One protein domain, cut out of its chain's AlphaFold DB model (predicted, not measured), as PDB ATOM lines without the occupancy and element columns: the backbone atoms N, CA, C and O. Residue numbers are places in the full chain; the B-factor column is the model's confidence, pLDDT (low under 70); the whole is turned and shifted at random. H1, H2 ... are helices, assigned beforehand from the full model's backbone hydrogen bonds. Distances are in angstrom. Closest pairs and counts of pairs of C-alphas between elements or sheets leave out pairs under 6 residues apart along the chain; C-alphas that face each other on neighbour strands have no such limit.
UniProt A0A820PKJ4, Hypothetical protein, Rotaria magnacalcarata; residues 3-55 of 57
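Overview. This is residues 3 to 55 of the 57 residues of the protein "Hypothetical protein" of Rotaria magnacalcarata (UniProt A0A820PKJ4). Three helices, H2, H3 and H4, sit side by side in a small bundle, their centres making a triangle, with H3 running opposite ways to the other two. From the first residue of H2 an arm leads away, residues 6 to 12 sticking out, to the tiny helix H1, which touches no helix. The 53 printed residues hold four named helices, in the order H1, H2, H3, H4, and no named strand; the class is all helix. The whole is compact, with a radius of gyration of the C-alphas of 10.8 A, and spans 28 by 23 by 13 A.

Arrangement. Begin at the longest helix, H2, residues 16 to 28. H3, residues 32 to 41, touches it at a shallow tilt of 12 degrees, opposite ways, as a helical hairpin; look at Ile 23 and Ala 35, whose C-alphas are the closest, 4.6 A apart. H4, residues 47 to 54, touches H2 at a shallow tilt of 17 degrees, the same way, with the C-alphas of Thr 20 and Ser 49 closest at 5.0 A. H3 and H4 touch, a second helical hairpin at a shallow tilt of 26 degrees, closest at the C-alphas of Phe 39 and Ser 49, 7.0 A. H1, residues 3 to 6, is apart from H2, H3 and H4. In H2, H3 and H4 every O i to N i+4 pair is within hydrogen-bond range; H1 is too short for such a pair.

Along the chain. Find C-alpha 16 at (31.190, 83.715, 21.113); from there H2 runs 18.1 A to C-alpha 28. H3 covers 14.4 A and H4 10.7 A, ending at C-alpha 54, (41.978, 73.630, 25.336). H1 begins at C-alpha 3, (17.402, 73.606, 11.313), and is 5.3 A long.

Size, cuts and confidence. The C-alphas farthest apart are those of Glu 10 and Gly 30, 29.3 A. The printed part has no cut; the links H2 to H3 and H3 to H4 are tight, and H1 to H2 is short. Mean pLDDT of the printed part is 71.8, and it is under 70 at residues 3 to 17, 49 and 55.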
ATOM      1  N   LYS A   3      18.578  72.726  11.176       45.94
ATOM      2  CA  LYS A   3      17.402  73.606  11.313       45.94
ATOM      3  C   LYS A   3      17.439  74.545  12.531       45.94
ATOM      4  O   LYS A   3      16.954  75.662  12.454       45.94
ATOM      5  N   LEU A   4      18.070  74.113  13.627       53.28
ATOM      6  CA  LEU A   4      18.219  74.928  14.840       53.28
ATOM      7  C   LEU A   4      19.196  76.101  14.657       53.28
ATOM      8  O   LEU A   4      19.105  77.074  15.392       53.28
ATOM      9  N   LEU A   5      20.122  76.012  13.697       53.94
ATOM     10  CA  LEU A   5      21.088  77.077  13.415       53.94
ATOM     11  C   LEU A   5      20.505  78.149  12.482       53.94
ATOM     12  O   LEU A   5      20.945  79.293  12.540       53.94
ATOM     13  N   ASP A   6      19.508  77.791  11.668       54.78
ATOM     14  CA  ASP A   6      18.868  78.695  10.703       54.78
ATOM     15  C   ASP A   6      17.737  79.537  11.329       54.78
ATOM     16  O   ASP A   6      17.403  80.600  10.813       54.78
ATOM     17  N   GLU A   7      17.169  79.094  12.458       55.78
ATOM     18  CA  GLU A   7      16.099  79.797  13.190       55.78
ATOM     19  C   GLU A   7      16.621  80.675  14.343       55.78
ATOM     20  O   GLU A   7      15.838  81.326  15.040       55.78
ATOM     21  N   MET A   8      17.940  80.722  14.568       52.38
ATOM     22  CA  MET A   8      18.496  81.566  15.620       52.38
ATOM     23  C   MET A   8      18.543  83.033  15.178       52.38
ATOM     24  O   MET A   8      19.079  83.339  14.110       52.38
ATOM     25  N   PRO A   9      18.012  83.957  15.998       48.22
ATOM     26  CA  PRO A   9      17.958  85.365  15.646       48.22
ATOM     27  C   PRO A   9      19.380  85.912  15.425       48.22
ATOM     28  O   PRO A   9      20.341  85.468  16.051       48.22
ATOM     29  N   GLU A  10      19.531  86.853  14.489       51.91
ATOM     30  CA  GLU A  10      20.819  87.381  13.983       51.91
ATOM     31  C   GLU A  10      21.803  87.826  15.089       51.91
ATOM     32  O   GLU A  10      23.020  87.728  14.942       51.91
ATOM     33  N   ASN A  11      21.290  88.219  16.254       48.44
ATOM     34  CA  ASN A  11      22.056  88.559  17.456       48.44
ATOM     35  C   ASN A  11      22.772  87.363  18.126       48.44
ATOM     36  O   ASN A  11      23.693  87.573  18.914       48.44
ATOM     37  N   TYR A  12      22.416  86.119  17.799       50.56
ATOM     38  CA  TYR A  12      23.084  84.902  18.275       50.56
ATOM     39  C   TYR A  12      24.246  84.451  17.376       50.56
ATOM     40  O   TYR A  12      25.172  83.794  17.859       50.56
ATOM     41  N   ARG A  13      24.253  84.856  16.094       48.47
ATOM     42  CA  ARG A  13      25.363  84.590  15.151       48.47
ATOM     43  C   ARG A  13      26.650  85.321  15.529       48.47
ATOM     44  O   ARG A  13      27.720  84.944  15.062       48.47
ATOM     45  N   ASN A  14      26.547  86.342  16.379       51.19
ATOM     46  CA  ASN A  14      27.674  87.152  16.829       51.19
ATOM     47  C   ASN A  14      28.149  86.804  18.249       51.19
ATOM     48  O   ASN A  14      28.994  87.504  18.805       51.19
ATOM     49  N   ASN A  15      27.596  85.755  18.863       55.31
ATOM     50  CA  ASN A  15      27.874  85.458  20.257       55.31
ATOM     51  C   ASN A  15      28.889  84.317  20.363       55.31
ATOM     52  O   ASN A  15      28.560  83.154  20.123       55.31
ATOM     53  N   ASN A  16      30.118  84.658  20.763       61.06
ATOM     54  CA  ASN A  16      31.190  83.715  21.113       61.06
ATOM     55  C   ASN A  16      30.699  82.540  21.967       61.06
ATOM     56  O   ASN A  16      31.241  81.444  21.881       61.06
ATOM     57  N   ILE A  17      29.652  82.756  22.763       65.81
ATOM     58  CA  ILE A  17      29.014  81.766  23.628       65.81
ATOM     59  C   ILE A  17      28.487  80.557  22.837       65.81
ATOM     60  O   ILE A  17      28.669  79.418  23.274       65.81
ATOM     61  N   THR A  18      27.893  80.761  21.658       73.56
ATOM     62  CA  THR A  18      27.342  79.672  20.832       73.56
ATOM     63  C   THR A  18      28.456  78.841  20.210       73.56
ATOM     64  O   THR A  18      28.445  77.613  20.299       73.56
ATOM     65  N   SER A  19      29.464  79.509  19.644       75.44
ATOM     66  CA  SER A  19      30.646  78.857  19.076       75.44
ATOM     67  C   SER A  19      31.443  78.116  20.148       75.44
ATOM     68  O   SER A  19      31.838  76.976  19.939       75.44
ATOM     69  N   THR A  20      31.601  78.712  21.331       78.31
ATOM     70  CA  THR A  20      32.243  78.085  22.495       78.31
ATOM     71  C   THR A  20      31.481  76.843  22.946       78.31
ATOM     72  O   THR A  20      32.093  75.808  23.197       78.31
ATOM     73  N   SER A  21      30.150  76.913  23.030       82.06
ATOM     74  CA  SER A  21      29.330  75.765  23.431       82.06
ATOM     75  C   SER A  21      29.454  74.613  22.430       82.06
ATOM     76  O   SER A  21      29.584  73.460  22.841       82.06
ATOM     77  N   ALA A  22      29.497  74.923  21.131       82.00
ATOM     78  CA  ALA A  22      29.736  73.937  20.080       82.00
ATOM     79  C   ALA A  22      31.144  73.324  20.170       82.00
ATOM     80  O   ALA A  22      31.269  72.105  20.122       82.00
ATOM     81  N   ILE A  23      32.185  74.140  20.376       84.00
ATOM     82  CA  ILE A  23      33.565  73.667  20.588       84.00
ATOM     83  C   ILE A  23      33.619  72.719  21.788       84.00
ATOM     84  O   ILE A  23      34.122  71.611  21.661       84.00
ATOM     85  N   ASN A  24      33.044  73.104  22.928       82.62
ATOM     86  CA  ASN A  24      33.050  72.289  24.143       82.62
ATOM     87  C   ASN A  24      32.313  70.951  23.954       82.62
ATOM     88  O   ASN A  24      32.747  69.921  24.460       82.62
ATOM     89  N   MET A  25      31.201  70.952  23.215       83.06
ATOM     90  CA  MET A  25      30.466  69.728  22.895       83.06
ATOM     91  C   MET A  25      31.276  68.816  21.969       83.06
ATOM     92  O   MET A  25      31.395  67.630  22.244       83.06
ATOM     93  N   LEU A  26      31.874  69.363  20.911       83.19
ATOM     94  CA  LEU A  26      32.689  68.603  19.962       83.19
ATOM     95  C   LEU A  26      33.944  68.018  20.624       83.19
ATOM     96  O   LEU A  26      34.233  66.837  20.457       83.19
ATOM     97  N   MET A  27      34.621  68.802  21.465       82.88
ATOM     98  CA  MET A  27      35.770  68.343  22.248       82.88
ATOM     99  C   MET A  27      35.401  67.198  23.205       82.88
ATOM    100  O   MET A  27      36.168  66.246  23.320       82.88
ATOM    101  N   LYS A  28      34.209  67.230  23.822       80.94
ATOM    102  CA  LYS A  28      33.687  66.134  24.665       80.94
ATOM    103  C   LYS A  28      33.442  64.828  23.914       80.94
ATOM    104  O   LYS A  28      33.572  63.759  24.498       80.94
ATOM    105  N   PHE A  29      33.058  64.905  22.642       82.12
ATOM    106  CA  PHE A  29      32.859  63.721  21.803       82.12
ATOM    107  C   PHE A  29      34.151  63.249  21.120       82.12
ATOM    108  O   PHE A  29      34.132  62.240  20.423       82.12
ATOM    109  N   GLY A  30      35.280  63.936  21.342       83.12
ATOM    110  CA  GLY A  30      36.563  63.640  20.695       83.12
ATOM    111  C   GLY A  30      36.678  64.186  19.267       83.12
ATOM    112  O   GLY A  30      37.696  63.980  18.609       83.12
ATOM    113  N   ASP A  31      35.677  64.933  18.800       83.75
ATOM    114  CA  ASP A  31      35.619  65.519  17.463       83.75
ATOM    115  C   ASP A  31      36.387  66.850  17.420       83.75
ATOM    116  O   ASP A  31      35.830  67.949  17.325       83.75
ATOM    117  N   VAL A  32      37.714  66.753  17.497       85.19
ATOM    118  CA  VAL A  32      38.619  67.911  17.598       85.19
ATOM    119  C   VAL A  32      38.653  68.746  16.314       85.19
ATOM    120  O   VAL A  32      38.724  69.975  16.365       85.19
ATOM    121  N   GLU A  33      38.609  68.112  15.146       85.81
ATOM    122  CA  GLU A  33      38.738  68.803  13.858       85.81
ATOM    123  C   GLU A  33      37.551  69.747  13.558       85.81
ATOM    124  O   GLU A  33      37.788  70.925  13.260       85.81
ATOM    125  N   PRO A  34      36.283  69.327  13.748       83.94
ATOM    126  CA  PRO A  34      35.141  70.237  13.689       83.94
ATOM    127  C   PRO A  34      35.223  71.366  14.725       83.94
ATOM    128  O   PRO A  34      34.895  72.515  14.417       83.94
ATOM    129  N   ALA A  35      35.702  71.073  15.942       84.81
ATOM    130  CA  ALA A  35      35.864  72.078  16.992       84.81
ATOM    131  C   ALA A  35      36.860  73.170  16.566       84.81
ATOM    132  O   ALA A  35      36.580  74.365  16.692       84.81
ATOM    133  N   GLN A  36      37.986  72.777  15.962       84.56
ATOM    134  CA  GLN A  36      38.974  73.718  15.434       84.56
ATOM    135  C   GLN A  36      38.433  74.569  14.284       84.56
ATOM    136  O   GLN A  36      38.761  75.755  14.206       84.56
ATOM    137  N   GLN A  37      37.612  74.011  13.389       85.56
ATOM    138  CA  GLN A  37      37.002  74.789  12.305       85.56
ATOM    139  C   GLN A  37      36.078  75.885  12.846       85.56
ATOM    140  O   GLN A  37      36.147  77.031  12.392       85.56
ATOM    141  N   ILE A  38      35.273  75.564  13.862       82.94
ATOM    142  CA  ILE A  38      34.412  76.541  14.536       82.94
ATOM    143  C   ILE A  38      35.257  77.579  15.279       82.94
ATOM    144  O   ILE A  38      35.007  78.773  15.161       82.94
ATOM    145  N   PHE A  39      36.312  77.164  15.980       82.31
ATOM    146  CA  PHE A  39      37.215  78.101  16.646       82.31
ATOM    147  C   PHE A  39      37.894  79.065  15.660       82.31
ATOM    148  O   PHE A  39      38.042  80.258  15.930       82.31
ATOM    149  N   ARG A  40      38.278  78.581  14.473       83.12
ATOM    150  CA  ARG A  40      38.867  79.415  13.416       83.12
ATOM    151  C   ARG A  40      37.864  80.400  12.820       83.12
ATOM    152  O   ARG A  40      38.279  81.510  12.492       83.12
ATOM    153  N   SER A  41      36.580  80.040  12.729       81.94
ATOM    154  CA  SER A  41      35.533  80.917  12.188       81.94
ATOM    155  C   SER A  41      35.126  82.058  13.133       81.94
ATOM    156  O   SER A  41      34.561  83.055  12.679       81.94
ATOM    157  N   ILE A  42      35.478  81.975  14.423       78.81
ATOM    158  CA  ILE A  42      35.323  83.072  15.386       78.81
ATOM    159  C   ILE A  42      36.231  84.249  14.990       78.81
ATOM    160  O   ILE A  42      37.463  84.158  15.081       78.81
ATOM    161  N   LYS A  43      35.616  85.374  14.595       74.62
ATOM    162  CA  LYS A  43      36.315  86.617  14.207       74.62
ATOM    163  C   LYS A  43      37.052  87.285  15.373       74.62
ATOM    164  O   LYS A  43      38.180  87.728  15.190       74.62
ATOM    165  N   VAL A  44      36.440  87.339  16.557       74.44
ATOM    166  CA  VAL A  44      37.037  87.900  17.783       74.44
ATOM    167  C   VAL A  44      37.038  86.811  18.842       74.44
ATOM    168  O   VAL A  44      35.992  86.482  19.384       74.44
ATOM    169  N   LYS A  45      38.199  86.213  19.104       72.56
ATOM    170  CA  LYS A  45      38.339  85.127  20.081       72.56
ATOM    171  C   LYS A  45      38.462  85.717  21.481       72.56
ATOM    172  O   LYS A  45      39.327  86.559  21.710       72.56
ATOM    173  N   ASP A  46      37.619  85.274  22.405       70.12
ATOM    174  CA  ASP A  46      37.704  85.627  23.822       70.12
ATOM    175  C   ASP A  46      38.327  84.493  24.655       70.12
ATOM    176  O   ASP A  46      38.530  83.372  24.178       70.12
ATOM    177  N   ILE A  47      38.636  84.781  25.923       72.00
ATOM    178  CA  ILE A  47      39.211  83.812  26.874       72.00
ATOM    179  C   ILE A  47      38.328  82.556  26.987       72.00
ATOM    180  O   ILE A  47      38.830  81.450  27.180       72.00
ATOM    181  N   ILE A  48      37.013  82.711  26.820       70.69
ATOM    182  CA  ILE A  48      36.034  81.628  26.901       70.69
ATOM    183  C   ILE A  48      36.202  80.656  25.717       70.69
ATOM    184  O   ILE A  48      36.299  79.447  25.935       70.69
ATOM    185  N   SER A  49      36.348  81.162  24.491       69.50
ATOM    186  CA  SER A  49      36.588  80.357  23.285       69.50
ATOM    187  C   SER A  49      37.929  79.609  23.320       69.50
ATOM    188  O   SER A  49      37.996  78.441  22.935       69.50
ATOM    189  N   TYR A  50      38.990  80.240  23.841       75.94
ATOM    190  CA  TYR A  50      40.291  79.592  24.047       75.94
ATOM    191  C   TYR A  50      40.212  78.473  25.087       75.94
ATOM    192  O   TYR A  50      40.739  77.381  24.866       75.94
ATOM    193  N   ASN A  51      39.514  78.725  26.198       77.44
ATOM    194  CA  ASN A  51      39.303  77.721  27.233       77.44
ATOM    195  C   ASN A  51      38.521  76.521  26.698       77.44
ATOM    196  O   ASN A  51      38.883  75.392  27.007       77.44
ATOM    197  N   ALA A  52      37.498  76.730  25.867       77.25
ATOM    198  CA  ALA A  52      36.749  75.627  25.268       77.25
ATOM    199  C   ALA A  52      37.595  74.772  24.310       77.25
ATOM    200  O   ALA A  52      37.436  73.558  24.294       77.25
ATOM    201  N   MET A  53      38.515  75.376  23.550       78.44
ATOM    202  CA  MET A  53      39.402  74.632  22.644       78.44
ATOM    203  C   MET A  53      40.470  73.823  23.398       78.44
ATOM    204  O   MET A  53      40.853  72.745  22.956       78.44
ATOM    205  N   MET A  54      40.967  74.330  24.532       73.88
ATOM    206  CA  MET A  54      41.978  73.630  25.336       73.88
ATOM    207  C   MET A  54      41.382  72.575  26.272       73.88
ATOM    208  O   MET A  54      42.047  71.594  26.600       73.88
ATOM    209  N   LYS A  55      40.137  72.760  26.714       65.31
ATOM    210  CA  LYS A  55      39.479  71.895  27.695       65.31
ATOM    211  C   LYS A  55      38.757  70.742  26.992       65.31
ATOM    212  O   LYS A  55      37.534  70.687  26.955       65.31
TER     213      LYS A  55